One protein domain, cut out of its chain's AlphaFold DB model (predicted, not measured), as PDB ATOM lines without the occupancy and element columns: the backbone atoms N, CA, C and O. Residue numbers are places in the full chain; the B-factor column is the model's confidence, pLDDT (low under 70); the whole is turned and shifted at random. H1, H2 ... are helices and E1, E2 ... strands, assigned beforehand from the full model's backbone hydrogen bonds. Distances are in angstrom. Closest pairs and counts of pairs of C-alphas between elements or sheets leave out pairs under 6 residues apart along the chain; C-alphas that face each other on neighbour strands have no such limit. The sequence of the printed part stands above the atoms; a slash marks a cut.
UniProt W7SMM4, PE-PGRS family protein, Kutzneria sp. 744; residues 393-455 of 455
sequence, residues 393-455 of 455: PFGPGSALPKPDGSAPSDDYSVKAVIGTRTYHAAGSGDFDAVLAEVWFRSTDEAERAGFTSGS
ATOM      1  N   PRO A 393     -38.423  -8.193  -6.452       88.44
ATOM      2  CA  PRO A 393     -38.264  -7.940  -5.018       88.44
ATOM      3  C   PRO A 393     -36.966  -7.206  -4.649       88.44
ATOM      4  O   PRO A 393     -36.903  -6.590  -3.591       88.44
ATOM      5  N   PHE A 394     -35.957  -7.218  -5.528       92.44
ATOM      6  CA  PHE A 394     -34.640  -6.621  -5.288       92.44
ATOM      7  C   PHE A 394     -34.412  -5.316  -6.061       92.44
ATOM      8  O   PHE A 394     -33.291  -4.835  -6.165       92.44
ATOM      9  N   GLY A 395     -35.482  -4.712  -6.585       91.69
ATOM     10  CA  GLY A 395     -35.417  -3.434  -7.283       91.69
ATOM     11  C   GLY A 395     -35.255  -3.561  -8.803       91.69
ATOM     12  O   GLY A 395     -35.166  -4.665  -9.348       91.69
ATOM     13  N   PRO A 396     -35.287  -2.417  -9.512       91.12
ATOM     14  CA  PRO A 396     -35.237  -2.383 -10.969       91.12
ATOM     15  C   PRO A 396     -33.936  -3.008 -11.479       91.12
ATOM     16  O   PRO A 396     -32.864  -2.676 -10.986       91.12
ATOM     17  N   GLY A 397     -34.053  -3.898 -12.467       92.31
ATOM     18  CA  GLY A 397     -32.904  -4.598 -13.048       92.31
ATOM     19  C   GLY A 397     -32.611  -5.967 -12.434       92.31
ATOM     20  O   GLY A 397     -31.888  -6.753 -13.035       92.31
ATOM     21  N   SER A 398     -33.258  -6.318 -11.316       96.31
ATOM     22  CA  SER A 398     -33.255  -7.694 -10.809       96.31
ATOM     23  C   SER A 398     -34.295  -8.560 -11.528       96.31
ATOM     24  O   SER A 398     -35.355  -8.065 -11.917       96.31
ATOM     25  N   ALA A 399     -34.017  -9.849 -11.699       96.50
ATOM     26  CA  ALA A 399     -34.955 -10.847 -12.204       96.50
ATOM     27  C   ALA A 399     -34.732 -12.204 -11.525       96.50
ATOM     28  O   ALA A 399     -33.628 -12.520 -11.086       96.50
ATOM     29  N   LEU A 400     -35.794 -13.005 -11.429       96.50
ATOM     30  CA  LEU A 400     -35.692 -14.362 -10.900       96.50
ATOM     31  C   LEU A 400     -35.042 -15.293 -11.939       96.50
ATOM     32  O   LEU A 400     -35.290 -15.125 -13.140       96.50
ATOM     33  N   PRO A 401     -34.227 -16.266 -11.499       97.19
ATOM     34  CA  PRO A 401     -33.678 -17.297 -12.367       97.19
ATOM     35  C   PRO A 401     -34.797 -18.133 -12.991       97.19
ATOM     36  O   PRO A 401     -35.908 -18.245 -12.463       97.19
ATOM     37  N   LYS A 402     -34.485 -18.763 -14.123       96.88
ATOM     38  CA  LYS A 402     -35.318 -19.829 -14.680       96.88
ATOM     39  C   LYS A 402     -35.321 -21.047 -13.739       96.88
ATOM     40  O   LYS A 402     -34.449 -21.157 -12.879       96.88
ATOM     41  N   PRO A 403     -36.256 -22.001 -13.911       95.81
ATOM     42  CA  PRO A 403     -36.285 -23.225 -13.106       95.81
ATOM     43  C   PRO A 403     -34.997 -24.067 -13.155       95.81
ATOM     44  O   PRO A 403     -34.800 -24.907 -12.287       95.81
ATOM     45  N   ASP A 404     -34.136 -23.863 -14.159       94.25
ATOM     46  CA  ASP A 404     -32.824 -24.513 -14.281       94.25
ATOM     47  C   ASP A 404     -31.677 -23.730 -13.604       94.25
ATOM     48  O   ASP A 404     -30.537 -24.177 -13.636       94.25
ATOM     49  N   GLY A 405     -31.957 -22.562 -13.010       95.38
ATOM     50  CA  GLY A 405     -30.958 -21.651 -12.443       95.38
ATOM     51  C   GLY A 405     -30.326 -20.680 -13.452       95.38
ATOM     52  O   GLY A 405     -29.591 -19.774 -13.054       95.38
ATOM     53  N   SER A 406     -30.623 -20.815 -14.747       97.06
ATOM     54  CA  SER A 406     -30.068 -19.974 -15.807       97.06
ATOM     55  C   SER A 406     -30.683 -18.575 -15.827       97.06
ATOM     56  O   SER A 406     -31.785 -18.326 -15.320       97.06
ATOM     57  N   ALA A 407     -29.970 -17.658 -16.481       97.25
ATOM     58  CA  ALA A 407     -30.405 -16.287 -16.670       97.25
ATOM     59  C   ALA A 407     -31.752 -16.219 -17.416       97.25
ATOM     60  O   ALA A 407     -31.984 -16.967 -18.380       97.25
ATOM     61  N   PRO A 408     -32.660 -15.310 -17.019       96.81
ATOM     62  CA  PRO A 408     -33.927 -15.122 -17.717       96.81
ATOM     63  C   PRO A 408     -33.729 -14.618 -19.159       96.81
ATOM     64  O   PRO A 408     -34.421 -15.104 -20.057       96.81
ATOM     65  N   SER A 409     -32.753 -13.733 -19.387       96.81
ATOM     66  CA  SER A 409     -32.320 -13.202 -20.695       96.81
ATOM     67  C   SER A 409     -30.794 -13.041 -20.711       96.81
ATOM     68  O   SER A 409     -30.187 -12.964 -19.643       96.81
ATOM     69  N   ASP A 410     -30.195 -12.930 -21.896       96.38
ATOM     70  CA  ASP A 410     -28.750 -12.708 -22.080       96.38
ATOM     71  C   ASP A 410     -28.276 -11.348 -21.529       96.38
ATOM     72  O   ASP A 410     -27.096 -11.166 -21.239       96.38
ATOM     73  N   ASP A 411     -29.198 -10.404 -21.312       96.75
ATOM     74  CA  ASP A 411     -28.910  -9.106 -20.680       96.75
ATOM     75  C   ASP A 411     -28.522  -9.226 -19.198       96.75
ATOM     76  O   ASP A 411     -28.058  -8.261 -18.593       96.75
ATOM     77  N   TYR A 412     -28.764 -10.387 -18.586       97.50
ATOM     78  CA  TYR A 412     -28.507 -10.636 -17.176       97.50
ATOM     79  C   TYR A 412     -27.205 -11.416 -17.015       97.50
ATOM     80  O   TYR A 412     -27.173 -12.638 -17.138       97.50
ATOM     81  N   SER A 413     -26.127 -10.690 -16.729       97.56
ATOM     82  CA  SER A 413     -24.764 -11.234 -16.664       97.56
ATOM     83  C   SER A 413     -24.215 -11.380 -15.241       97.56
ATOM     84  O   SER A 413     -23.107 -11.884 -15.060       97.56
ATOM     85  N   VAL A 414     -24.974 -10.953 -14.226       97.94
ATOM     86  CA  VAL A 414     -24.557 -10.977 -12.819       97.94
ATOM     87  C   VAL A 414     -25.460 -11.919 -12.030       97.94
ATOM     88  O   VAL A 414     -26.671 -11.707 -11.945       97.94
ATOM     89  N   LYS A 415     -24.860 -12.956 -11.445       98.06
ATOM     90  CA  LYS A 415     -25.519 -13.928 -10.566       98.06
ATOM     91  C   LYS A 415     -25.452 -13.436  -9.129       98.06
ATOM     92  O   LYS A 415     -24.399 -12.984  -8.699       98.06
ATOM     93  N   ALA A 416     -26.527 -13.553  -8.365       97.94
ATOM     94  CA  ALA A 416     -26.541 -13.186  -6.956       97.94
ATOM     95  C   ALA A 416     -27.234 -14.246  -6.099       97.94
ATOM     96  O   ALA A 416     -28.194 -14.893  -6.530       97.94
ATOM     97  N   VAL A 417     -26.740 -14.401  -4.872       97.62
ATOM     98  CA  VAL A 417     -27.256 -15.344  -3.874       97.62
ATOM     99  C   VAL A 417     -27.869 -14.538  -2.736       97.62
ATOM    100  O   VAL A 417     -27.186 -13.740  -2.094       97.62
ATOM    101  N   ILE A 418     -29.167 -14.715  -2.480       97.00
ATOM    102  CA  ILE A 418     -29.898 -13.941  -1.467       97.00
ATOM    103  C   ILE A 418     -29.390 -14.318  -0.074       97.00
ATOM    104  O   ILE A 418     -29.227 -13.437   0.770       97.00
ATOM    105  N   GLY A 419     -29.092 -15.604   0.145       96.69
ATOM    106  CA  GLY A 419     -28.609 -16.122   1.428       96.69
ATOM    107  C   GLY A 419     -27.330 -15.450   1.941       96.69
ATOM    108  O   GLY A 419     -27.246 -15.122   3.123       96.69
ATOM    109  N   THR A 420     -26.353 -15.199   1.067       97.19
ATOM    110  CA  THR A 420     -25.070 -14.559   1.421       97.19
ATOM    111  C   THR A 420     -25.033 -13.066   1.110       97.19
ATOM    112  O   THR A 420     -24.113 -12.380   1.549       97.19
ATOM    113  N   ARG A 421     -26.012 -12.554   0.350       97.06
ATOM    114  CA  ARG A 421     -25.999 -11.209  -0.246       97.06
ATOM    115  C   ARG A 421     -24.730 -10.921  -1.052       97.06
ATOM    116  O   ARG A 421     -24.290  -9.776  -1.114       97.06
ATOM    117  N   THR A 422     -24.171 -11.937  -1.704       98.00
ATOM    118  CA  THR A 422     -23.034 -11.774  -2.615       98.00
ATOM    119  C   THR A 422     -23.468 -11.879  -4.071       98.00
ATOM    120  O   THR A 422     -24.401 -12.617  -4.403       98.00
ATOM    121  N   TYR A 423     -22.794 -11.136  -4.946       98.19
ATOM    122  CA  TYR A 423     -22.943 -11.233  -6.392       98.19
ATOM    123  C   TYR A 423     -21.639 -11.693  -7.057       98.19
ATOM    124  O   TYR A 423     -20.545 -11.411  -6.574       98.19
ATOM    125  N   HIS A 424     -21.772 -12.374  -8.190       97.81
ATOM    126  CA  HIS A 424     -20.702 -12.907  -9.023       97.81
ATOM    127  C   HIS A 424     -20.935 -12.441 -10.466       97.81
ATOM    128  O   HIS A 424     -21.999 -12.677 -11.048       97.81
ATOM    129  N   ALA A 425     -19.959 -11.744 -11.044       97.56
ATOM    130  CA  ALA A 425     -20.004 -11.300 -12.437       97.56
ATOM    131  C   ALA A 425     -19.500 -12.405 -13.379       97.56
ATOM    132  O   ALA A 425     -18.717 -13.251 -12.963       97.56
ATOM    133  N   ALA A 426     -19.865 -12.365 -14.665       95.75
ATOM    134  CA  ALA A 426     -19.498 -13.389 -15.660       95.75
ATOM    135  C   ALA A 426     -17.986 -13.697 -15.805       95.75
ATOM    136  O   ALA A 426     -17.626 -14.680 -16.444       95.75
ATOM    137  N   GLY A 427     -17.095 -12.870 -15.244       94.62
ATOM    138  CA  GLY A 427     -15.646 -13.099 -15.226       94.62
ATOM    139  C   GLY A 427     -15.074 -13.652 -13.913       94.62
ATOM    140  O   GLY A 427     -13.870 -13.892 -13.857       94.62
ATOM    141  N   SER A 428     -15.876 -13.817 -12.854       95.38
ATOM    142  CA  SER A 428     -15.393 -14.381 -11.582       95.38
ATOM    143  C   SER A 428     -15.258 -15.901 -11.677       95.38
ATOM    144  O   SER A 428     -16.125 -16.547 -12.261       95.38
ATOM    145  N   GLY A 429     -14.221 -16.479 -11.064       96.19
ATOM    146  CA  GLY A 429     -13.976 -17.930 -11.098       96.19
ATOM    147  C   GLY A 429     -15.140 -18.766 -10.556       96.19
ATOM    148  O   GLY A 429     -15.421 -19.843 -11.076       96.19
ATOM    149  N   ASP A 430     -15.878 -18.235  -9.581       95.44
ATOM    150  CA  ASP A 430     -17.023 -18.912  -8.963       95.44
ATOM    151  C   ASP A 430     -18.338 -18.739  -9.733       95.44
ATOM    152  O   ASP A 430     -19.375 -19.253  -9.312       95.44
ATOM    153  N   PHE A 431     -18.327 -18.038 -10.873       96.38
ATOM    154  CA  PHE A 431     -19.548 -17.740 -11.619       96.38
ATOM    155  C   PHE A 431     -20.298 -19.011 -12.029       96.38
ATOM    156  O   PHE A 431     -21.523 -19.053 -11.942       96.38
ATOM    157  N   ASP A 432     -19.589 -20.060 -12.443       96.00
ATOM    158  CA  ASP A 432     -20.201 -21.328 -12.853       96.00
ATOM    159  C   ASP A 432     -20.512 -22.261 -11.675       96.00
ATOM    160  O   ASP A 432     -21.402 -23.104 -11.780       96.00
ATOM    161  N   ALA A 433     -19.817 -22.096 -10.546       96.00
ATOM    162  CA  ALA A 433     -20.016 -22.909  -9.349       96.00
ATOM    163  C   ALA A 433     -21.262 -22.489  -8.553       96.00
ATOM    164  O   ALA A 433     -21.899 -23.319  -7.903       96.00
ATOM    165  N   VAL A 434     -21.618 -21.203  -8.605       96.81
ATOM    166  CA  VAL A 434     -22.708 -20.630  -7.813       96.81
ATOM    167  C   VAL A 434     -24.044 -20.700  -8.562       96.81
ATOM    168  O   VAL A 434     -24.194 -20.205  -9.685       96.81
ATOM    169  N   LEU A 435     -25.052 -21.282  -7.902       96.94
ATOM    170  CA  LEU A 435     -26.452 -21.227  -8.330       96.94
ATOM    171  C   LEU A 435     -27.039 -19.856  -7.989       96.94
ATOM    172  O   LEU A 435     -27.097 -19.465  -6.825       96.94
ATOM    173  N   ALA A 436     -27.480 -19.128  -9.011       97.19
ATOM    174  CA  ALA A 436     -28.078 -17.813  -8.838       97.19
ATOM    175  C   ALA A 436     -29.511 -17.928  -8.311       97.19
ATOM    176  O   ALA A 436     -30.340 -18.614  -8.905       97.19
ATOM    177  N   GLU A 437     -29.820 -17.196  -7.245       97.25
ATOM    178  CA  GLU A 437     -31.191 -17.012  -6.751       97.25
ATOM    179  C   GLU A 437     -31.828 -15.738  -7.322       97.25
ATOM    180  O   GLU A 437     -33.052 -15.624  -7.405       97.25
ATOM    181  N   VAL A 438     -30.994 -14.782  -7.738       97.62
ATOM    182  CA  VAL A 438     -31.377 -13.540  -8.413       97.62
ATOM    183  C   VAL A 438     -30.356 -13.244  -9.500       97.62
ATOM    184  O   VAL A 438     -29.162 -13.485  -9.339       97.62
ATOM    185  N   TRP A 439     -30.830 -12.692 -10.605       98.06
ATOM    186  CA  TRP A 439     -30.011 -12.213 -11.705       98.06
ATOM    187  C   TRP A 439     -30.120 -10.692 -11.828       98.06
ATOM    188  O   TRP A 439     -31.222 -10.150 -11.753       98.06
ATOM    189  N   PHE A 440     -28.999 -10.013 -12.066       97.75
ATOM    190  CA  PHE A 440     -28.922  -8.571 -12.327       97.75
ATOM    191  C   PHE A 440     -28.320  -8.299 -13.710       97.75
ATOM    192  O   PHE A 440     -27.565  -9.123 -14.238       97.75
ATOM    193  N   ARG A 441     -28.645  -7.146 -14.313       97.12
ATOM    194  CA  ARG A 441     -28.079  -6.760 -15.619       97.12
ATOM    195  C   ARG A 441     -26.657  -6.234 -15.492       97.12
ATOM    196  O   ARG A 441     -25.832  -6.469 -16.374       97.12
ATOM    197  N   SER A 442     -26.368  -5.541 -14.393       97.44
ATOM    198  CA  SER A 442     -25.058  -4.965 -14.098       97.44
ATOM    199  C   SER A 442     -24.679  -5.128 -12.626       97.44
ATOM    200  O   SER A 442     -25.525  -5.369 -11.764       97.44
ATOM    201  N   THR A 443     -23.387  -4.976 -12.333       97.44
ATOM    202  CA  THR A 443     -22.871  -4.987 -10.957       97.44
ATOM    203  C   THR A 443     -23.379  -3.786 -10.154       97.44
ATOM    204  O   THR A 443     -23.699  -3.942  -8.983       97.44
ATOM    205  N   ASP A 444     -23.558  -2.622 -10.793       97.25
ATOM    206  CA  ASP A 444     -24.133  -1.419 -10.167       97.25
ATOM    207  C   ASP A 444     -25.562  -1.670  -9.654       97.25
ATOM    208  O   ASP A 444     -25.908  -1.281  -8.541       97.25
ATOM    209  N   GLU A 445     -26.392  -2.386 -10.420       96.62
ATOM    210  CA  GLU A 445     -27.747  -2.748  -9.984       96.62
ATOM    211  C   GLU A 445     -27.732  -3.699  -8.779       96.62
ATOM    212  O   GLU A 445     -28.547  -3.539  -7.867       96.62
ATOM    213  N   ALA A 446     -26.791  -4.648  -8.745       97.25
ATOM    214  CA  ALA A 446     -26.617  -5.562  -7.618       97.25
ATOM    215  C   ALA A 446     -26.164  -4.815  -6.349       97.25
ATOM    216  O   ALA A 446     -26.733  -5.012  -5.274       97.25
ATOM    217  N   GLU A 447     -25.206  -3.896  -6.473       97.06
ATOM    218  CA  GLU A 447     -24.724  -3.065  -5.361       97.06
ATOM    219  C   GLU A 447     -25.808  -2.126  -4.836       97.06
ATOM    220  O   GLU A 447     -26.014  -2.012  -3.626       97.06
ATOM    221  N   ARG A 448     -26.586  -1.512  -5.734       96.69
ATOM    222  CA  ARG A 448     -27.752  -0.698  -5.367       96.69
ATOM    223  C   ARG A 448     -28.843  -1.502  -4.666       96.69
ATOM    224  O   ARG A 448     -29.584  -0.934  -3.865       96.69
ATOM    225  N   ALA A 449     -28.947  -2.796  -4.961       96.38
ATOM    226  CA  ALA A 449     -29.825  -3.732  -4.268       96.38
ATOM    227  C   ALA A 449     -29.243  -4.239  -2.931       96.38
ATOM    228  O   ALA A 449     -29.918  -4.976  -2.210       96.38
ATOM    229  N   GLY A 450     -28.024  -3.823  -2.571       97.12
ATOM    230  CA  GLY A 450     -27.363  -4.162  -1.310       97.12
ATOM    231  C   GLY A 450     -26.578  -5.473  -1.334       97.12
ATOM    232  O   GLY A 450     -26.317  -6.027  -0.266       97.12
ATOM    233  N   PHE A 451     -26.223  -5.983  -2.518       97.88
ATOM    234  CA  PHE A 451     -25.330  -7.132  -2.664       97.88
ATOM    235  C   PHE A 451     -23.868  -6.673  -2.731       97.88
ATOM    236  O   PHE A 451     -23.561  -5.626  -3.295       97.88
ATOM    237  N   THR A 452     -22.953  -7.469  -2.184       97.94
ATOM    238  CA  THR A 452     -21.504  -7.222  -2.223       97.94
ATOM    239  C   THR A 452     -20.814  -8.153  -3.220       97.94
ATOM    240  O   THR A 452     -21.298  -9.249  -3.488       97.94
ATOM    241  N   SER A 453     -19.679  -7.746  -3.793       97.12
ATOM    242  CA  SER A 453     -18.920  -8.624  -4.695       97.12
ATOM    243  C   SER A 453     -18.412  -9.845  -3.924       97.12
ATOM    244  O   SER A 453     -17.695  -9.690  -2.934       97.12
ATOM    245  N   GLY A 454     -18.755 -11.050  -4.381       92.31
ATOM    246  CA  GLY A 454     -18.102 -12.283  -3.948       92.31
ATOM    247  C   GLY A 454     -16.735 -12.363  -4.619       92.31
ATOM    248  O   GLY A 454     -16.673 -12.462  -5.844       92.31
ATOM    249  N   SER A 455     -15.666 -12.202  -3.837       82.56
ATOM    250  CA  SER A 455     -14.280 -12.257  -4.319       82.56
ATOM    251  C   SER A 455     -13.761 -13.675  -4.445       82.56
ATOM    252  O   SER A 455     -14.029 -14.427  -3.478       82.56
TER     253      SER A 455
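What this domain is: This is residues 393 to 455 of the 455 residues of the protein "PE-PGRS family protein" of Kutzneria sp. 744 (UniProt W7SMM4). This rounded body has little regular structure: a small antiparallel sheet, order E2 - E1 - E3, with the short helix H1 over one face and long loops around, residues 398 to 399 pairing with E3. Of 63 printed residues, 17 are in three named strands and one helix, in the order E1, E2, E3, H1; the class is mixed. It is compact, radius of gyration of the C-alphas 10.0 A, spanning 25 by 23 by 20 A.

Where its parts are: After residues 393 to 413, with no named element, find C-alpha 414 at (-24.557, -10.977, -12.819); E1, residues 414 to 417, runs 10.3 A. Then come E2, residues 422 to 425, 10.3 A; E3, residues 438 to 440, 6.8 A; and H1, residues 443 to 448, 8.6 A, ending at (-27.752, -0.698, -5.367).

How they stand to each other: In the hairpin E1 and E2, look for N 415 and O 424, 2.9 A; between antiparallel E1 and E3, N 416 and O 438, 2.8 A. H1 is on the sheet, height 8.9 A, over E1; their closest C-alphas, Val 414 and Thr 443, are 6.5 A apart. Every O i to N i+4 pair in H1 is within hydrogen-bond range.

The domain as a whole: The farthest C-alphas, Pro 393 and Gly 429, are 27.0 A apart. E2 to E3 is a long link. The printed part has no cut; no printed residue is under 70 in pLDDT.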